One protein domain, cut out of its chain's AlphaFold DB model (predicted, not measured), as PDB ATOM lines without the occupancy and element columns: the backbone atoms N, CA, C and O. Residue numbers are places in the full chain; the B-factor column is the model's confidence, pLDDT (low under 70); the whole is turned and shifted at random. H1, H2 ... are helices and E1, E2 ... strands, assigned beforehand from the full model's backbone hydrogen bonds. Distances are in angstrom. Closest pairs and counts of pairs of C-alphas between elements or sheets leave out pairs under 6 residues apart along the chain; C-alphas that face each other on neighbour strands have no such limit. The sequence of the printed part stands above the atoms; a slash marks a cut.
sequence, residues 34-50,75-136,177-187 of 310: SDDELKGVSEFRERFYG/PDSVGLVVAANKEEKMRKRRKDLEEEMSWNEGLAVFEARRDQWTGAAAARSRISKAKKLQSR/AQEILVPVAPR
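This is residues 34 to 50, 75 to 136 and 177 to 187 of the 310 residues of the protein "DUF4050 domain-containing protein" of Pseudovirgaria hyperparasitica (UniProt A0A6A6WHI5). A small ladder of two short strands, E1 and E2, has the first part of H3 packed on it, while H1 and H2 meet at a corner as an open V. H1 is a long arm whose residues 75 to 86 stick out, and residues 129 to 136 of H3 stick out too. Look for 90 printed residues with three named helices and two named strands, in the order E1, H1, H2, H3, E2; the sheet is antiparallel and the class is mostly helix. The whole is loose, with a radius of gyration of the C-alphas of 15.4 A, and spans 44 by 35 by 33 A.

Start at E1, residues 43 to 46, and E2, residues 181 to 184: they are antiparallel neighbours at 139 degrees, with N 45 and O 182 3.0 A apart and N 184 and O 43 2.8 A apart, within hydrogen-bond range. Next find H3, residues 120 to 136; its closest C-alphas to E2 are those of Ala 120 and Val 182, 4.8 A apart. H2, residues 105 to 117, is close to H3 but not clearly touching, with the closest C-alphas, those of Asp 115 and Ala 121, 5.4 A apart; their lines are only just about perpendicular, at 73 degrees. H1, residues 75 to 103, touches H2 only at the corner, the closest C-alphas being those of Met 101 and Ala 108, 4.7 A apart, at a steep tilt of 58 degrees, opposite ways. H1 and H3 are apart. Every O i to N i+4 pair is within hydrogen-bond range in H2 and H3, and 23 of 25 are in H1.

Find C-alpha 43 at (-12.391, -30.790, -35.380), where E1 begins. H1 runs 43.8 A from C-alpha 75 at (-9.084, -59.622, -43.888); H2 measures 18.2 A and H3 24.6 A. E2 ends at C-alpha 184, (-8.672, -27.696, -33.311).

The C-alphas of Pro 75 and Gly 106, the two farthest apart, are 46.1 A apart. Residues 51 to 74 and 137 to 176 are not printed, with C-alpha gaps of 31.0 A and 19.5 A. The links H1 to H2 and H2 to H3 are tight. The model's pLDDT is under 70 at residues 34 to 37, 48 to 50, 76 and 177 to 179.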
ATOM      1  N   SER A  34     -18.575 -23.047 -19.543       58.69
ATOM      2  CA  SER A  34     -17.774 -24.100 -20.200       58.69
ATOM      3  C   SER A  34     -18.086 -24.347 -21.685       58.69
ATOM      4  O   SER A  34     -17.231 -24.826 -22.419       58.69
ATOM      5  N   ASP A  35     -19.301 -24.036 -22.144       57.84
ATOM      6  CA  ASP A  35     -19.713 -24.258 -23.535       57.84
ATOM      7  C   ASP A  35     -19.184 -23.196 -24.523       57.84
ATOM      8  O   ASP A  35     -19.103 -23.471 -25.720       57.84
ATOM      9  N   ASP A  36     -18.761 -22.014 -24.055       63.34
ATOM     10  CA  ASP A  36     -18.177 -20.967 -24.911       63.34
ATOM     11  C   ASP A  36     -16.735 -21.286 -25.353       63.34
ATOM     12  O   ASP A  36     -16.271 -20.751 -26.361       63.34
ATOM     13  N   GLU A  37     -16.012 -22.145 -24.622       66.38
ATOM     14  CA  GLU A  37     -14.618 -22.519 -24.928       66.38
ATOM     15  C   GLU A  37     -14.494 -23.313 -26.231       66.38
ATOM     16  O   GLU A  37     -13.456 -23.288 -26.888       66.38
ATOM     17  N   LEU A  38     -15.573 -23.985 -26.639       70.75
ATOM     18  CA  LEU A  38     -15.624 -24.799 -27.852       70.75
ATOM     19  C   LEU A  38     -16.276 -24.063 -29.033       70.75
ATOM     20  O   LEU A  38     -16.584 -24.674 -30.062       70.75
ATOM     21  N   LYS A  39     -16.525 -22.756 -28.906       71.31
ATOM     22  CA  LYS A  39     -17.167 -21.974 -29.963       71.31
ATOM     23  C   LYS A  39     -16.218 -21.814 -31.151       71.31
ATOM     24  O   LYS A  39     -15.155 -21.216 -31.035       71.31
ATOM     25  N   GLY A  40     -16.635 -22.333 -32.305       70.81
ATOM     26  CA  GLY A  40     -15.850 -22.278 -33.537       70.81
ATOM     27  C   GLY A  40     -14.827 -23.401 -33.687       70.81
ATOM     28  O   GLY A  40     -13.995 -23.308 -34.576       70.81
ATOM     29  N   VAL A  41     -14.873 -24.453 -32.864       79.62
ATOM     30  CA  VAL A  41     -14.044 -25.654 -33.055       79.62
ATOM     31  C   VAL A  41     -14.496 -26.393 -34.311       79.62
ATOM     32  O   VAL A  41     -15.683 -26.689 -34.453       79.62
ATOM     33  N   SER A  42     -13.560 -26.689 -35.216       77.69
ATOM     34  CA  SER A  42     -13.865 -27.426 -36.449       77.69
ATOM     35  C   SER A  42     -13.745 -28.933 -36.273       77.69
ATOM     36  O   SER A  42     -14.543 -29.683 -36.823       77.69
ATOM     37  N   GLU A  43     -12.738 -29.377 -35.522       82.25
ATOM     38  CA  GLU A  43     -12.391 -30.790 -35.380       82.25
ATOM     39  C   GLU A  43     -11.813 -31.054 -33.988       82.25
ATOM     40  O   GLU A  43     -11.233 -30.164 -33.366       82.25
ATOM     41  N   PHE A  44     -11.965 -32.283 -33.505       82.69
ATOM     42  CA  PHE A  44     -11.285 -32.776 -32.315       82.69
ATOM     43  C   PHE A  44     -10.179 -33.727 -32.746       82.69
ATOM     44  O   PHE A  44     -10.441 -34.685 -33.466       82.69
ATOM     45  N   ARG A  45      -8.949 -33.462 -32.307       81.12
ATOM     46  CA  ARG A  45      -7.783 -34.265 -32.681       81.12
ATOM     47  C   ARG A  45      -7.175 -34.942 -31.461       81.12
ATOM     48  O   ARG A  45      -7.057 -34.314 -30.407       81.12
ATOM     49  N   GLU A  46      -6.753 -36.194 -31.634       80.00
ATOM     50  CA  GLU A  46      -5.979 -36.948 -30.640       80.00
ATOM     51  C   GLU A  46      -4.728 -36.151 -30.243       80.00
ATOM     52  O   GLU A  46      -3.985 -35.643 -31.099       80.00
ATOM     53  N   ARG A  47      -4.492 -35.998 -28.937       75.94
ATOM     54  CA  ARG A  47      -3.283 -35.334 -28.450       75.94
ATOM     55  C   ARG A  47      -2.068 -36.202 -28.781       75.94
ATOM     56  O   ARG A  47      -1.941 -37.323 -28.300       75.94
ATOM     57  N   PHE A  48      -1.137 -35.651 -29.558       68.19
ATOM     58  CA  PHE A  48       0.141 -36.306 -29.819       68.19
ATOM     59  C   PHE A  48       1.038 -36.226 -28.580       68.19
ATOM     60  O   PHE A  48       1.375 -35.132 -28.121       68.19
ATOM     61  N   TYR A  49       1.453 -37.382 -28.070       63.81
ATOM     62  CA  TYR A  49       2.495 -37.499 -27.058       63.81
ATOM     63  C   TYR A  49       3.772 -37.930 -27.773       63.81
ATOM     64  O   TYR A  49       3.907 -39.083 -28.176       63.81
ATOM     65  N   GLY A  50       4.688 -36.985 -27.987       47.91
ATOM     66  CA  GLY A  50       5.982 -37.262 -28.600       47.91
ATOM     67  C   GLY A  50       6.849 -38.079 -27.656       47.91
ATOM     68  O   GLY A  50       7.646 -37.520 -26.914       47.91
ATOM     69  N   PRO A  75      -9.850 -60.865 -43.744       70.81
ATOM     70  CA  PRO A  75      -9.084 -59.622 -43.888       70.81
ATOM     71  C   PRO A  75      -9.583 -58.480 -42.982       70.81
ATOM     72  O   PRO A  75      -8.774 -57.662 -42.546       70.81
ATOM     73  N   ASP A  76     -10.867 -58.468 -42.614       69.88
ATOM     74  CA  ASP A  76     -11.430 -57.462 -41.701       69.88
ATOM     75  C   ASP A  76     -11.018 -57.685 -40.233       69.88
ATOM     76  O   ASP A  76     -10.877 -56.729 -39.463       69.88
ATOM     77  N   SER A  77     -10.717 -58.927 -39.836       74.69
ATOM     78  CA  SER A  77     -10.261 -59.259 -38.476       74.69
ATOM     79  C   SER A  77      -8.875 -58.684 -38.167       74.69
ATOM     80  O   SER A  77      -8.562 -58.397 -37.009       74.69
ATOM     81  N   VAL A  78      -8.045 -58.467 -39.195       74.50
ATOM     82  CA  VAL A  78      -6.726 -57.825 -39.056       74.50
ATOM     83  C   VAL A  78      -6.881 -56.397 -38.543       74.50
ATOM     84  O   VAL A  78      -6.167 -55.990 -37.624       74.50
ATOM     85  N   GLY A  79      -7.852 -55.653 -39.082       73.06
ATOM     86  CA  GLY A  79      -8.141 -54.283 -38.661       73.06
ATOM     87  C   GLY A  79      -8.551 -54.200 -37.192       73.06
ATOM     88  O   GLY A  79      -8.047 -53.348 -36.459       73.06
ATOM     89  N   LEU A  80      -9.393 -55.134 -36.738       75.31
ATOM     90  CA  LEU A  80      -9.867 -55.192 -35.353       75.31
ATOM     91  C   LEU A  80      -8.736 -55.481 -34.359       75.31
ATOM     92  O   LEU A  80      -8.630 -54.807 -33.337       75.31
ATOM     93  N   VAL A  81      -7.848 -56.431 -34.662       77.44
ATOM     94  CA  VAL A  81      -6.716 -56.758 -33.774       77.44
ATOM     95  C   VAL A  81      -5.671 -55.648 -33.762       77.44
ATOM     96  O   VAL A  81      -5.112 -55.339 -32.709       77.44
ATOM     97  N   VAL A  82      -5.405 -55.011 -34.905       76.44
ATOM     98  CA  VAL A  82      -4.507 -53.847 -34.962       76.44
ATOM     99  C   VAL A  82      -5.076 -52.690 -34.139       76.44
ATOM    100  O   VAL A  82      -4.335 -52.076 -33.368       76.44
ATOM    101  N   ALA A  83      -6.382 -52.430 -34.242       72.81
ATOM    102  CA  ALA A  83      -7.063 -51.427 -33.430       72.81
ATOM    103  C   ALA A  83      -6.996 -51.767 -31.931       72.81
ATOM    104  O   ALA A  83      -6.586 -50.916 -31.142       72.81
ATOM    105  N   ALA A  84      -7.280 -53.017 -31.549       77.00
ATOM    106  CA  ALA A  84      -7.211 -53.479 -30.162       77.00
ATOM    107  C   ALA A  84      -5.793 -53.361 -29.573       77.00
ATOM    108  O   ALA A  84      -5.612 -52.876 -28.458       77.00
ATOM    109  N   ASN A  85      -4.761 -53.723 -30.340       76.38
ATOM    110  CA  ASN A  85      -3.366 -53.568 -29.920       76.38
ATOM    111  C   ASN A  85      -2.965 -52.091 -29.766       76.38
ATOM    112  O   ASN A  85      -2.205 -51.741 -28.856       76.38
ATOM    113  N   LYS A  86      -3.443 -51.208 -30.656       74.50
ATOM    114  CA  LYS A  86      -3.232 -49.755 -30.546       74.50
ATOM    115  C   LYS A  86      -3.881 -49.226 -29.263       74.50
ATOM    116  O   LYS A  86      -3.227 -48.508 -28.506       74.50
ATOM    117  N   GLU A  87      -5.116 -49.637 -28.995       72.69
ATOM    118  CA  GLU A  87      -5.877 -49.262 -27.802       72.69
ATOM    119  C   GLU A  87      -5.210 -49.763 -26.513       72.69
ATOM    120  O   GLU A  87      -5.064 -48.998 -25.560       72.69
ATOM    121  N   GLU A  88      -4.700 -50.997 -26.483       77.38
ATOM    122  CA  GLU A  88      -3.992 -51.527 -25.313       77.38
ATOM    123  C   GLU A  88      -2.718 -50.726 -25.003       77.38
ATOM    124  O   GLU A  88      -2.461 -50.379 -23.844       77.38
ATOM    125  N   LYS A  89      -1.932 -50.380 -26.031       76.81
ATOM    126  CA  LYS A  89      -0.738 -49.533 -25.873       76.81
ATOM    127  C   LYS A  89      -1.106 -48.148 -25.345       76.81
ATOM    128  O   LYS A  89      -0.430 -47.639 -24.452       76.81
ATOM    129  N   MET A  90      -2.174 -47.549 -25.870       74.94
ATOM    130  CA  MET A  90      -2.691 -46.261 -25.397       74.94
ATOM    131  C   MET A  90      -3.152 -46.343 -23.939       74.94
ATOM    132  O   MET A  90      -2.777 -45.496 -23.130       74.94
ATOM    133  N   ARG A  91      -3.879 -47.404 -23.571       77.94
ATOM    134  CA  ARG A  91      -4.324 -47.665 -22.198       77.94
ATOM    135  C   ARG A  91      -3.144 -47.819 -21.242       77.94
ATOM    136  O   ARG A  91      -3.179 -47.263 -20.149       77.94
ATOM    137  N   LYS A  92      -2.099 -48.552 -21.639       81.44
ATOM    138  CA  LYS A  92      -0.887 -48.709 -20.825       81.44
ATOM    139  C   LYS A  92      -0.206 -47.360 -20.586       81.44
ATOM    140  O   LYS A  92      -0.017 -46.993 -19.438       81.44
ATOM    141  N   ARG A  93       0.054 -46.592 -21.652       78.62
ATOM    142  CA  ARG A  93       0.655 -45.245 -21.559       78.62
ATOM    143  C   ARG A  93      -0.136 -44.325 -20.635       78.62
ATOM    144  O   ARG A  93       0.443 -43.563 -19.872       78.62
ATOM    145  N   ARG A  94      -1.463 -44.397 -20.714       77.69
ATOM    146  CA  ARG A  94      -2.358 -43.619 -19.866       77.69
ATOM    147  C   ARG A  94      -2.249 -44.021 -18.397       77.69
ATOM    148  O   ARG A  94      -2.178 -43.146 -17.545       77.69
ATOM    149  N   LYS A  95      -2.215 -45.326 -18.118       83.62
ATOM    150  CA  LYS A  95      -2.051 -45.838 -16.757       83.62
ATOM    151  C   LYS A  95      -0.708 -45.412 -16.167       83.62
ATOM    152  O   LYS A  95      -0.690 -44.918 -15.052       83.62
ATOM    153  N   ASP A  96       0.371 -45.533 -16.937       86.06
ATOM    154  CA  ASP A  96       1.711 -45.115 -16.513       86.06
ATOM    155  C   ASP A  96       1.720 -43.609 -16.170       86.06
ATOM    156  O   ASP A  96       2.207 -43.206 -15.118       86.06
ATOM    157  N   LEU A  97       1.079 -42.779 -17.001       85.06
ATOM    158  CA  LEU A  97       0.933 -41.341 -16.761       85.06
ATOM    159  C   LEU A  97       0.061 -41.017 -15.530       85.06
ATOM    160  O   LEU A  97       0.357 -40.075 -14.801       85.06
ATOM    161  N   GLU A  98      -0.997 -41.781 -15.262       86.06
ATOM    162  CA  GLU A  98      -1.833 -41.621 -14.061       86.06
ATOM    163  C   GLU A  98      -1.115 -42.053 -12.785       86.06
ATOM    164  O   GLU A  98      -1.191 -41.358 -11.771       86.06
ATOM    165  N   GLU A  99      -0.382 -43.163 -12.848       91.12
ATOM    166  CA  GLU A  99       0.506 -43.600 -11.777       91.12
ATOM    167  C   GLU A  99       1.547 -42.504 -11.499       91.12
ATOM    168  O   GLU A  99       1.712 -42.115 -10.343       91.12
ATOM    169  N   GLU A 100       2.143 -41.903 -12.535       90.75
ATOM    170  CA  GLU A 100       3.036 -40.749 -12.394       90.75
ATOM    171  C   GLU A 100       2.367 -39.523 -11.768       90.75
ATOM    172  O   GLU A 100       2.900 -38.957 -10.815       90.75
ATOM    173  N   MET A 101       1.183 -39.129 -12.239       90.75
ATOM    174  CA  MET A 101       0.433 -38.005 -11.665       90.75
ATOM    175  C   MET A 101       0.069 -38.230 -10.193       90.75
ATOM    176  O   MET A 101      -0.044 -37.262  -9.445       90.75
ATOM    177  N   SER A 102      -0.117 -39.485  -9.772       93.00
ATOM    178  CA  SER A 102      -0.497 -39.801  -8.393       93.00
ATOM    179  C   SER A 102       0.625 -39.542  -7.384       93.00
ATOM    180  O   SER A 102       0.340 -39.129  -6.263       93.00
ATOM    181  N   TRP A 103       1.891 -39.736  -7.777       94.06
ATOM    182  CA  TRP A 103       3.044 -39.445  -6.918       94.06
ATOM    183  C   TRP A 103       3.706 -38.096  -7.235       94.06
ATOM    184  O   TRP A 103       4.436 -37.563  -6.401       94.06
ATOM    185  N   ASN A 104       3.444 -37.519  -8.411       94.75
ATOM    186  CA  ASN A 104       3.981 -36.235  -8.851       94.75
ATOM    187  C   ASN A 104       2.881 -35.163  -8.929       94.75
ATOM    188  O   ASN A 104       2.285 -34.923  -9.983       94.75
ATOM    189  N   GLU A 105       2.671 -34.452  -7.819       94.38
ATOM    190  CA  GLU A 105       1.702 -33.349  -7.744       94.38
ATOM    191  C   GLU A 105       1.964 -32.256  -8.795       94.38
ATOM    192  O   GLU A 105       1.030 -31.701  -9.378       94.38
ATOM    193  N   GLY A 106       3.238 -31.960  -9.082       94.94
ATOM    194  CA  GLY A 106       3.621 -30.963 -10.082       94.94
ATOM    195  C   GLY A 106       3.160 -31.345 -11.488       94.94
ATOM    196  O   GLY A 106       2.632 -30.501 -12.220       94.94
ATOM    197  N   LEU A 107       3.300 -32.624 -11.847       90.62
ATOM    198  CA  LEU A 107       2.800 -33.164 -13.108       90.62
ATOM    199  C   LEU A 107       1.271 -33.111 -13.160       90.62
ATOM    200  O   LEU A 107       0.729 -32.637 -14.156       90.62
ATOM    201  N   ALA A 108       0.579 -33.501 -12.086       88.56
ATOM    202  CA  ALA A 108      -0.883 -33.458 -12.024       88.56
ATOM    203  C   ALA A 108      -1.438 -32.034 -12.230       88.56
ATOM    204  O   ALA A 108      -2.363 -31.818 -13.019       88.56
ATOM    205  N   VAL A 109      -0.843 -31.032 -11.575       91.81
ATOM    206  CA  VAL A 109      -1.237 -29.622 -11.741       91.81
ATOM    207  C   VAL A 109      -0.930 -29.123 -13.154       91.81
ATOM    208  O   VAL A 109      -1.749 -28.414 -13.750       91.81
ATOM    209  N   PHE A 110       0.232 -29.484 -13.705       91.00
ATOM    210  CA  PHE A 110       0.607 -29.126 -15.071       91.00
ATOM    211  C   PHE A 110      -0.373 -29.708 -16.094       91.00
ATOM    212  O   PHE A 110      -0.878 -28.972 -16.940       91.00
ATOM    213  N   GLU A 111      -0.677 -31.000 -15.991       87.31
ATOM    214  CA  GLU A 111      -1.635 -31.720 -16.829       87.31
ATOM    215  C   GLU A 111      -3.024 -31.068 -16.775       87.31
ATOM    216  O   GLU A 111      -3.584 -30.715 -17.817       87.31
ATOM    217  N   ALA A 112      -3.540 -30.815 -15.568       86.88
ATOM    218  CA  ALA A 112      -4.844 -30.189 -15.361       86.88
ATOM    219  C   ALA A 112      -4.913 -28.776 -15.964       86.88
ATOM    220  O   ALA A 112      -5.862 -28.440 -16.678       86.88
ATOM    221  N   ARG A 113      -3.889 -27.946 -15.726       88.38
ATOM    222  CA  ARG A 113      -3.821 -26.583 -16.272       88.38
ATOM    223  C   ARG A 113      -3.663 -26.594 -17.790       88.38
ATOM    224  O   ARG A 113      -4.324 -25.821 -18.481       88.38
ATOM    225  N   ARG A 114      -2.833 -27.492 -18.323       86.19
ATOM    226  CA  ARG A 114      -2.664 -27.695 -19.767       86.19
ATOM    227  C   ARG A 114      -3.990 -28.080 -20.416       86.19
ATOM    228  O   ARG A 114      -4.324 -27.552 -21.476       86.19
ATOM    229  N   ASP A 115      -4.750 -28.976 -19.802       84.81
ATOM    230  CA  ASP A 115      -6.042 -29.423 -20.321       84.81
ATOM    231  C   ASP A 115      -7.109 -28.330 -20.305       84.81
ATOM    232  O   ASP A 115      -7.916 -28.262 -21.234       84.81
ATOM    233  N   GLN A 116      -7.091 -27.454 -19.301       83.94
ATOM    234  CA  GLN A 116      -7.925 -26.253 -19.286       83.94
ATOM    235  C   GLN A 116      -7.522 -25.291 -20.409       83.94
ATOM    236  O   GLN A 116      -8.356 -24.892 -21.212       83.94
ATOM    237  N   TRP A 117      -6.230 -24.975 -20.535       83.12
ATOM    238  CA  TRP A 117      -5.736 -24.039 -21.555       83.12
ATOM    239  C   TRP A 117      -5.934 -24.521 -22.988       83.12
ATOM    240  O   TRP A 117      -6.139 -23.717 -23.891       83.12
ATOM    241  N   THR A 118      -5.863 -25.831 -23.205       82.06
ATOM    242  CA  THR A 118      -6.073 -26.426 -24.530       82.06
ATOM    243  C   THR A 118      -7.537 -26.751 -24.810       82.06
ATOM    244  O   THR A 118      -7.835 -27.239 -25.892       82.06
ATOM    245  N   GLY A 119      -8.458 -26.506 -23.870       81.69
ATOM    246  CA  GLY A 119      -9.880 -26.834 -24.020       81.69
ATOM    247  C   GLY A 119     -10.182 -28.340 -24.032       81.69
ATOM    248  O   GLY A 119     -11.305 -28.743 -24.332       81.69
ATOM    249  N   ALA A 120      -9.207 -29.189 -23.692       83.56
ATOM    250  CA  ALA A 120      -9.375 -30.641 -23.638       83.56
ATOM    251  C   ALA A 120     -10.362 -31.060 -22.533       83.56
ATOM    252  O   ALA A 120     -11.150 -31.988 -22.710       83.56
ATOM    253  N   ALA A 121     -10.385 -30.336 -21.409       81.19
ATOM    254  CA  ALA A 121     -11.361 -30.567 -20.345       81.19
ATOM    255  C   ALA A 121     -12.809 -30.320 -20.820       81.19
ATOM    256  O   ALA A 121     -13.695 -31.148 -20.585       81.19
ATOM    257  N   ALA A 122     -13.041 -29.224 -21.550       82.19
ATOM    258  CA  ALA A 122     -14.340 -28.923 -22.149       82.19
ATOM    259  C   ALA A 122     -14.714 -29.945 -23.235       82.19
ATOM    260  O   ALA A 122     -15.860 -30.399 -23.283       82.19
ATOM    261  N   ALA A 123     -13.746 -30.365 -24.058       81.50
ATOM    262  CA  ALA A 123     -13.934 -31.403 -25.072       81.50
ATOM    263  C   ALA A 123     -14.441 -32.717 -24.455       81.50
ATOM    264  O   ALA A 123     -15.478 -33.231 -24.877       81.50
ATOM    265  N   ARG A 124     -13.790 -33.206 -23.390       79.69
ATOM    266  CA  ARG A 124     -14.225 -34.405 -22.647       79.69
ATOM    267  C   ARG A 124     -15.649 -34.270 -22.109       79.69
ATOM    268  O   ARG A 124     -16.467 -35.181 -22.250       79.69
ATOM    269  N   SER A 125     -15.983 -33.117 -21.524       80.44
ATOM    270  CA  SER A 125     -17.341 -32.858 -21.026       80.44
ATOM    271  C   SER A 125     -18.383 -32.909 -22.150       80.44
ATOM    272  O   SER A 125     -19.457 -33.485 -21.984       80.44
ATOM    273  N   ARG A 126     -18.074 -32.361 -23.331       80.94
ATOM    274  CA  ARG A 126     -18.988 -32.376 -24.481       80.94
ATOM    275  C   ARG A 126     -19.180 -33.779 -25.056       80.94
ATOM    276  O   ARG A 126     -20.312 -34.169 -25.338       80.94
ATOM    277  N   ILE A 127     -18.102 -34.545 -25.206       79.62
ATOM    278  CA  ILE A 127     -18.146 -35.893 -25.790       79.62
ATOM    279  C   ILE A 127     -18.865 -36.865 -24.851       79.62
ATOM    280  O   ILE A 127     -19.733 -37.621 -25.289       79.62
ATOM    281  N   SER A 128     -18.585 -36.812 -23.546       80.44
ATOM    282  CA  SER A 128     -19.316 -37.604 -22.546       80.44
ATOM    283  C   SER A 128     -20.819 -37.285 -22.518       80.44
ATOM    284  O   SER A 128     -21.633 -38.212 -22.503       80.44
ATOM    285  N   LYS A 129     -21.212 -36.003 -22.604       81.50
ATOM    286  CA  LYS A 129     -22.625 -35.596 -22.749       81.50
ATOM    287  C   LYS A 129     -23.262 -36.167 -24.022       81.50
ATOM    288  O   LYS A 129     -24.375 -36.686 -23.950       81.50
ATOM    289  N   ALA A 130     -22.567 -36.110 -25.160       81.00
ATOM    290  CA  ALA A 130     -23.061 -36.641 -26.433       81.00
ATOM    291  C   ALA A 130     -23.287 -38.164 -26.379       81.00
ATOM    292  O   ALA A 130     -24.361 -38.632 -26.755       81.00
ATOM    293  N   LYS A 131     -22.336 -38.929 -25.819       78.00
ATOM    294  CA  LYS A 131     -22.488 -40.385 -25.633       78.00
ATOM    295  C   LYS A 131     -23.663 -40.735 -24.716       78.00
ATOM    296  O   LYS A 131     -24.430 -41.642 -25.020       78.00
ATOM    297  N   LYS A 132     -23.847 -39.991 -23.618       81.12
ATOM    298  CA  LYS A 132     -24.980 -40.192 -22.696       81.12
ATOM    299  C   LYS A 132     -26.333 -39.923 -23.360       81.12
ATOM    300  O   LYS A 132     -27.331 -40.533 -22.984       81.12
ATOM    301  N   LEU A 133     -26.389 -39.003 -24.321       79.44
ATOM    302  CA  LEU A 133     -27.605 -38.754 -25.088       79.44
ATOM    303  C   LEU A 133     -27.880 -39.900 -26.073       79.44
ATOM    304  O   LEU A 133     -29.009 -40.375 -26.140       79.44
ATOM    305  N   GLN A 134     -26.846 -40.399 -26.756       74.56
ATOM    306  CA  GLN A 134     -26.956 -41.542 -27.672       74.56
ATOM    307  C   GLN A 134     -27.387 -42.834 -26.961       74.56
ATOM    308  O   GLN A 134     -28.248 -43.550 -27.465       74.56
ATOM    309  N   SER A 135     -26.877 -43.109 -25.755       75.38
ATOM    310  CA  SER A 135     -27.292 -44.296 -24.996       75.38
ATOM    311  C   SER A 135     -28.750 -44.235 -24.527       75.38
ATOM    312  O   SER A 135     -29.408 -45.269 -24.442       75.38
ATOM    313  N   ARG A 136     -29.295 -43.037 -24.267       71.06
ATOM    314  CA  ARG A 136     -30.720 -42.863 -23.929       71.06
ATOM    315  C   ARG A 136     -31.641 -43.047 -25.129       71.06
ATOM    316  O   ARG A 136     -32.748 -43.532 -24.942       71.06
ATOM    317  N   ALA A 177     -11.859 -43.248 -20.389       46.94
ATOM    318  CA  ALA A 177     -11.390 -44.012 -21.562       46.94
ATOM    319  C   ALA A 177     -11.521 -43.256 -22.897       46.94
ATOM    320  O   ALA A 177     -11.220 -43.789 -23.961       46.94
ATOM    321  N   GLN A 178     -11.963 -42.001 -22.857       54.78
ATOM    322  CA  GLN A 178     -11.914 -41.120 -24.008       54.78
ATOM    323  C   GLN A 178     -10.500 -40.566 -24.124       54.78
ATOM    324  O   GLN A 178     -10.044 -39.801 -23.275       54.78
ATOM    325  N   GLU A 179      -9.826 -40.963 -25.196       62.62
ATOM    326  CA  GLU A 179      -8.608 -40.338 -25.684       62.62
ATOM    327  C   GLU A 179      -8.660 -38.813 -25.512       62.62
ATOM    328  O   GLU A 179      -9.691 -38.184 -25.771       62.62
ATOM    329  N   ILE A 180      -7.577 -38.211 -25.000       70.50
ATOM    330  CA  ILE A 180      -7.551 -36.775 -24.695       70.50
ATOM    331  C   ILE A 180      -7.580 -36.008 -26.016       70.50
ATOM    332  O   ILE A 180      -6.556 -35.744 -26.644       70.50
ATOM    333  N   LEU A 181      -8.794 -35.679 -26.439       81.44
ATOM    334  CA  LEU A 181      -9.080 -34.937 -27.649       81.44
ATOM    335  C   LEU A 181      -8.943 -33.442 -27.382       81.44
ATOM    336  O   LEU A 181      -9.497 -32.902 -26.422       81.44
ATOM    337  N   VAL A 182      -8.208 -32.771 -28.261       84.12
ATOM    338  CA  VAL A 182      -7.989 -31.328 -28.205       84.12
ATOM    339  C   VAL A 182      -8.817 -30.659 -29.305       84.12
ATOM    340  O   VAL A 182      -8.772 -31.115 -30.454       84.12
ATOM    341  N   PRO A 183      -9.574 -29.593 -28.993       85.12
ATOM    342  CA  PRO A 183     -10.262 -28.802 -30.002       85.12
ATOM    343  C   PRO A 183      -9.264 -28.127 -30.952       85.12
ATOM    344  O   PRO A 183      -8.362 -27.404 -30.530       85.12
ATOM    345  N   VAL A 184      -9.450 -28.335 -32.250       83.19
ATOM    346  CA  VAL A 184      -8.672 -27.696 -33.311       83.19
ATOM    347  C   VAL A 184      -9.472 -26.526 -33.871       83.19
ATOM    348  O   VAL A 184     -10.618 -26.675 -34.307       83.19
ATOM    349  N   ALA A 185      -8.855 -25.346 -33.855       79.81
ATOM    350  CA  ALA A 185      -9.423 -24.165 -34.480       79.81
ATOM    351  C   ALA A 185      -9.387 -24.298 -36.016       79.81
ATOM    352  O   ALA A 185      -8.409 -24.817 -36.571       79.81
ATOM    353  N   PRO A 186     -10.411 -23.794 -36.723       77.50
ATOM    354  CA  PRO A 186     -10.437 -23.785 -38.170       77.50
ATOM    355  C   PRO A 186      -9.252 -22.990 -38.703       77.50
ATOM    356  O   PRO A 186      -8.816 -21.984 -38.139       77.50
ATOM    357  N   ARG A 187      -8.734 -23.438 -39.844       77.06
ATOM    358  CA  ARG A 187      -7.676 -22.713 -40.543       77.06
ATOM    359  C   ARG A 187      -8.218 -21.346 -40.957       77.06
ATOM    360  O   ARG A 187      -9.206 -21.282 -41.681       77.06
TER     361      ARG A 187